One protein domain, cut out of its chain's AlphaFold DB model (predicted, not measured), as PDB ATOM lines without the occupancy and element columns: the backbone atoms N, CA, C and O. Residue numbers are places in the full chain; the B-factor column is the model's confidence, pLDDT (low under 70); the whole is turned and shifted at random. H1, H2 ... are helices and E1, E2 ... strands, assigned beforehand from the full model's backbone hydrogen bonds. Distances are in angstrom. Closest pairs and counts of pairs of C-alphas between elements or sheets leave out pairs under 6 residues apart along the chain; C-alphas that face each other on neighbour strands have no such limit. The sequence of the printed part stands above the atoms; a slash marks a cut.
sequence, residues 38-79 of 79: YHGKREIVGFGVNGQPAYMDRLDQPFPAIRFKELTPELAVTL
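AT A GLANCE: This is residues 38 to 79 of the 79 residues of the protein "Hypothetical protein" of Cyprideis torosa (UniProt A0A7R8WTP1). With little regular structure, this is a loose hairpin of two very short strands, E1 and E2, with a long looping link, residues 45 to 65, at one end and a small helix, H1, at the other. The printed part has 42 residues, with E1, E2 and H1 in that order; the two-stranded sheet is antiparallel and the class is mixed, with 10 residues in named elements. The whole is loose, radius of gyration of the C-alphas 11.9 A, and only just elongated, spanning 35 by 18 by 13 A.

IN THESE COORDINATES: E1 is residues 42 to 44, 6.7 A long, beginning at C-alpha 42 (-12.038, -17.147, 34.569). E2 is residues 66 to 68, 7.1 A. H1 is residues 73 to 76, 5.1 A, ending at C-alpha 76 (-3.109, -12.469, 41.595).

HOW THE PARTS SIT: E1 and E2 form a hairpin, antiparallel at 145 degrees between directions. C-alphas 44 and 66 face each other at 4.7 A. N 43 and O 67 are within hydrogen-bond range at 2.8 A. E1 and H1 are apart. H1 is too short for an O i to N i+4 pair; its one O i to N i+3 pair is within range.

THE WHOLE: The C-alphas of Asp 60 and Val 77, the two farthest apart, are 35.9 A from each other. The printed part has no cut. The link from E1 to E2 is long, 21 residues; that from E2 to H1 is tight. Mean pLDDT of the printed part is 72.1, with residues 38 to 41 and 71 to 79 under 70.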
ATOM      1  N   TYR A  38     -11.615 -25.708  39.842       56.84
ATOM      2  CA  TYR A  38     -11.412 -24.266  39.846       56.84
ATOM      3  C   TYR A  38     -10.934 -23.792  38.467       56.84
ATOM      4  O   TYR A  38      -9.816 -24.102  38.056       56.84
ATOM      5  N   HIS A  39     -11.778 -23.060  37.735       60.66
ATOM      6  CA  HIS A  39     -11.464 -22.567  36.391       60.66
ATOM      7  C   HIS A  39     -10.455 -21.409  36.400       60.66
ATOM      8  O   HIS A  39     -10.490 -20.548  35.526       60.66
ATOM      9  N   GLY A  40      -9.518 -21.377  37.348       65.62
ATOM     10  CA  GLY A  40      -8.505 -20.331  37.438       65.62
ATOM     11  C   GLY A  40      -9.106 -18.920  37.428       65.62
ATOM     12  O   GLY A  40     -10.160 -18.662  37.998       65.62
ATOM     13  N   LYS A  41      -8.437 -18.025  36.695       67.62
ATOM     14  CA  LYS A  41      -8.728 -16.591  36.502       67.62
ATOM     15  C   LYS A  41      -9.986 -16.291  35.657       67.62
ATOM     16  O   LYS A  41     -10.067 -15.228  35.042       67.62
ATOM     17  N   ARG A  42     -10.919 -17.239  35.521       76.94
ATOM     18  CA  ARG A  42     -12.038 -17.147  34.569       76.94
ATOM     19  C   ARG A  42     -13.387 -17.055  35.279       76.94
ATOM     20  O   ARG A  42     -13.626 -17.750  36.261       76.94
ATOM     21  N   GLU A  43     -14.270 -16.213  34.760       77.25
ATOM     22  CA  GLU A  43     -15.642 -16.044  35.236       77.25
ATOM     23  C   GLU A  43     -16.570 -17.081  34.599       77.25
ATOM     24  O   GLU A  43     -16.470 -17.354  33.402       77.25
ATOM     25  N   ILE A  44     -17.490 -17.637  35.390       79.12
ATOM     26  CA  ILE A  44     -18.541 -18.534  34.905       79.12
ATOM     27  C   ILE A  44     -19.798 -17.702  34.663       79.12
ATOM     28  O   ILE A  44     -20.366 -17.157  35.604       79.12
ATOM     29  N   VAL A  45     -20.241 -17.638  33.410       77.31
ATOM     30  CA  VAL A  45     -21.428 -16.868  33.002       77.31
ATOM     31  C   VAL A  45     -22.622 -17.768  32.692       77.31
ATOM     32  O   VAL A  45     -23.769 -17.336  32.750       77.31
ATOM     33  N   GLY A  46     -22.379 -19.042  32.395       78.50
ATOM     34  CA  GLY A  46     -23.442 -20.000  32.133       78.50
ATOM     35  C   GLY A  46     -22.928 -21.429  32.071       78.50
ATOM     36  O   GLY A  46     -21.822 -21.732  32.518       78.50
ATOM     37  N   PHE A  47     -23.734 -22.308  31.484       76.62
ATOM     38  CA  PHE A  47     -23.386 -23.705  31.250       76.62
ATOM     39  C   PHE A  47     -23.345 -23.976  29.744       76.62
ATOM     40  O   PHE A  47     -24.153 -23.443  28.986       76.62
ATOM     41  N   GLY A  48     -22.375 -24.775  29.302       76.12
ATOM     42  CA  GLY A  48     -22.304 -25.245  27.923       76.12
ATOM     43  C   GLY A  48     -23.293 -26.381  27.654       76.12
ATOM     44  O   GLY A  48     -24.032 -26.815  28.537       76.12
ATOM     45  N   VAL A  49     -23.240 -26.932  26.441       74.19
ATOM     46  CA  VAL A  49     -24.115 -28.029  25.972       74.19
ATOM     47  C   VAL A  49     -24.110 -29.282  26.857       74.19
ATOM     48  O   VAL A  49     -25.100 -30.001  26.899       74.19
ATOM     49  N   ASN A  50     -23.039 -29.524  27.616       76.50
ATOM     50  CA  ASN A  50     -22.919 -30.685  28.505       76.50
ATOM     51  C   ASN A  50     -23.359 -30.386  29.954       76.50
ATOM     52  O   ASN A  50     -23.051 -31.158  30.861       76.50
ATOM     53  N   GLY A  51     -23.987 -29.229  30.204       76.44
ATOM     54  CA  GLY A  51     -24.348 -28.770  31.551       76.44
ATOM     55  C   GLY A  51     -23.146 -28.369  32.416       76.44
ATOM     56  O   GLY A  51     -23.294 -28.123  33.608       76.44
ATOM     57  N   GLN A  52     -21.951 -28.301  31.827       79.00
ATOM     58  CA  GLN A  52     -20.725 -27.859  32.486       79.00
ATOM     59  C   GLN A  52     -20.267 -26.522  31.902       79.00
ATOM     60  O   GLN A  52     -20.428 -26.300  30.698       79.00
ATOM     61  N   PRO A  53     -19.686 -25.627  32.716       76.44
ATOM     62  CA  PRO A  53     -19.041 -24.423  32.215       76.44
ATOM     63  C   PRO A  53     -17.841 -24.840  31.353       76.44
ATOM     64  O   PRO A  53     -16.862 -25.407  31.832       76.44
ATOM     65  N   ALA A  54     -17.957 -24.627  30.047       75.38
ATOM     66  CA  ALA A  54     -16.946 -24.986  29.064       75.38
ATOM     67  C   ALA A  54     -16.763 -23.823  28.090       75.38
ATOM     68  O   ALA A  54     -17.727 -23.156  27.713       75.38
ATOM     69  N   TYR A  55     -15.521 -23.579  27.688       77.88
ATOM     70  CA  TYR A  55     -15.202 -22.584  26.675       77.88
ATOM     71  C   TYR A  55     -15.418 -23.195  25.285       77.88
ATOM     72  O   TYR A  55     -14.869 -24.257  24.991       77.88
ATOM     73  N   MET A  56     -16.248 -22.558  24.458       78.06
ATOM     74  CA  MET A  56     -16.521 -22.984  23.084       78.06
ATOM     75  C   MET A  56     -16.666 -21.752  22.193       78.06
ATOM     76  O   MET A  56     -17.618 -20.994  22.356       78.06
ATOM     77  N   ASP A  57     -15.760 -21.597  21.230       76.75
ATOM     78  CA  ASP A  57     -15.825 -20.538  20.222       76.75
ATOM     79  C   ASP A  57     -16.647 -21.032  19.031       76.75
ATOM     80  O   ASP A  57     -16.127 -21.645  18.096       76.75
ATOM     81  N   ARG A  58     -17.965 -20.833  19.096       79.62
ATOM     82  CA  ARG A  58     -18.896 -21.146  18.004       79.62
ATOM     83  C   ARG A  58     -19.672 -19.898  17.613       79.62
ATOM     84  O   ARG A  58     -20.043 -19.111  18.476       79.62
ATOM     85  N   LEU A  59     -19.977 -19.765  16.324       82.38
ATOM     86  CA  LEU A  59     -20.767 -18.644  15.799       82.38
ATOM     87  C   LEU A  59     -22.172 -18.586  16.423       82.38
ATOM     88  O   LEU A  59     -22.679 -17.503  16.695       82.38
ATOM     89  N   ASP A  60     -22.755 -19.748  16.726       82.50
ATOM     90  CA  ASP A  60     -24.089 -19.864  17.331       82.50
ATOM     91  C   ASP A  60     -24.100 -19.539  18.834       82.50
ATOM     92  O   ASP A  60     -25.160 -19.389  19.441       82.50
ATOM     93  N   GLN A  61     -22.921 -19.444  19.454       76.06
ATOM     94  CA  GLN A  61     -22.762 -19.169  20.876       76.06
ATOM     95  C   GLN A  61     -21.770 -18.015  21.076       76.06
ATOM     96  O   GLN A  61     -20.653 -18.229  21.547       76.06
ATOM     97  N   PRO A  62     -22.183 -16.772  20.755       73.56
ATOM     98  CA  PRO A  62     -21.310 -15.597  20.816       73.56
ATOM     99  C   PRO A  62     -20.836 -15.273  22.240       73.56
ATOM    100  O   PRO A  62     -19.869 -14.541  22.431       73.56
ATOM    101  N   PHE A  63     -21.510 -15.827  23.254       74.44
ATOM    102  CA  PHE A  63     -21.174 -15.656  24.658       74.44
ATOM    103  C   PHE A  63     -20.821 -17.013  25.284       74.44
ATOM    104  O   PHE A  63     -21.727 -17.746  25.698       74.44
ATOM    105  N   PRO A  64     -19.524 -17.367  25.373       76.31
ATOM    106  CA  PRO A  64     -19.108 -18.626  25.969       76.31
ATOM    107  C   PRO A  64     -19.436 -18.656  27.464       76.31
ATOM    108  O   PRO A  64     -19.476 -17.629  28.150       76.31
ATOM    109  N   ALA A  65     -19.649 -19.868  27.974       80.88
ATOM    110  CA  ALA A  65     -20.013 -20.114  29.366       80.88
ATOM    111  C   ALA A  65     -18.905 -19.729  30.364       80.88
ATOM    112  O   ALA A  65     -19.192 -19.495  31.536       80.88
ATOM    113  N   ILE A  66     -17.654 -19.645  29.902       81.50
ATOM    114  CA  ILE A  66     -16.497 -19.193  30.676       81.50
ATOM    115  C   ILE A  66     -15.879 -17.973  29.983       81.50
ATOM    116  O   ILE A  66     -15.606 -18.036  28.785       81.50
ATOM    117  N   ARG A  67     -15.607 -16.893  30.727       80.62
ATOM    118  CA  ARG A  67     -14.993 -15.652  30.217       80.62
ATOM    119  C   ARG A  67     -13.698 -15.308  30.943       80.62
ATOM    120  O   ARG A  67     -13.500 -15.688  32.096       80.62
ATOM    121  N   PHE A  68     -12.811 -14.572  30.281       75.00
ATOM    122  CA  PHE A  68     -11.625 -14.019  30.930       75.00
ATOM    123  C   PHE A  68     -12.021 -12.820  31.792       75.00
ATOM    124  O   PHE A  68     -12.697 -11.915  31.308       75.00
ATOM    125  N   LYS A  69     -11.610 -12.834  33.063       73.44
ATOM    126  CA  LYS A  69     -11.787 -11.707  33.979       73.44
ATOM    127  C   LYS A  69     -10.486 -10.914  34.073       73.44
ATOM    128  O   LYS A  69      -9.401 -11.479  33.926       73.44
ATOM    129  N   GLU A  70     -10.601  -9.615  34.333       74.19
ATOM    130  CA  GLU A  70      -9.450  -8.786  34.682       74.19
ATOM    131  C   GLU A  70      -8.743  -9.327  35.933       74.19
ATOM    132  O   GLU A  70      -9.362  -9.895  36.839       74.19
ATOM    133  N   LEU A  71      -7.422  -9.157  35.974       67.38
ATOM    134  CA  LEU A  71      -6.597  -9.549  37.111       67.38
ATOM    135  C   LEU A  71      -6.854  -8.592  38.282       67.38
ATOM    136  O   LEU A  71      -6.196  -7.564  38.403       67.38
ATOM    137  N   THR A  72      -7.802  -8.927  39.156       68.31
ATOM    138  CA  THR A  72      -7.953  -8.238  40.445       68.31
ATOM    139  C   THR A  72      -6.890  -8.729  41.438       68.31
ATOM    140  O   THR A  72      -6.428  -9.869  41.327       68.31
ATOM    141  N   PRO A  73      -6.474  -7.910  42.425       66.44
ATOM    142  CA  PRO A  73      -5.428  -8.286  43.383       66.44
ATOM    143  C   PRO A  73      -5.769  -9.561  44.172       66.44
ATOM    144  O   PRO A  73      -4.888 -10.377  44.417       66.44
ATOM    145  N   GLU A  74      -7.049  -9.805  44.467       62.75
ATOM    146  CA  GLU A  74      -7.533 -11.055  45.081       62.75
ATOM    147  C   GLU A  74      -7.274 -12.308  44.220       62.75
ATOM    148  O   GLU A  74      -7.190 -13.415  44.744       62.75
ATOM    149  N   LEU A  75      -7.122 -12.144  42.901       58.78
ATOM    150  CA  LEU A  75      -6.897 -13.218  41.928       58.78
ATOM    151  C   LEU A  75      -5.412 -13.394  41.552       58.78
ATOM    152  O   LEU A  75      -5.062 -14.378  40.898       58.78
ATOM    153  N   ALA A  76      -4.538 -12.453  41.928       56.28
ATOM    154  CA  ALA A  76      -3.109 -12.469  41.595       56.28
ATOM    155  C   ALA A  76      -2.240 -13.229  42.619       56.28
ATOM    156  O   ALA A  76      -1.136 -13.640  42.281       56.28
ATOM    157  N   VAL A  77      -2.741 -13.444  43.841       55.62
ATOM    158  CA  VAL A  77      -1.978 -13.995  44.984       55.62
ATOM    159  C   VAL A  77      -1.732 -15.514  44.893       55.62
ATOM    160  O   VAL A  77      -0.996 -16.072  45.696       55.62
ATOM    161  N   THR A  78      -2.331 -16.217  43.927       49.97
ATOM    162  CA  THR A  78      -2.265 -17.693  43.830       49.97
ATOM    163  C   THR A  78      -1.193 -18.225  42.863       49.97
ATOM    164  O   THR A  78      -1.224 -19.411  42.532       49.97
ATOM    165  N   LEU A  79      -0.283 -17.376  42.370       50.97
ATOM    166  CA  LEU A  79       0.893 -17.785  41.581       50.97
ATOM    167  C   LEU A  79       2.145 -17.784  42.457       50.97
ATOM    168  O   LEU A  79       2.941 -18.733  42.301       50.97
TER     169      LEU A  79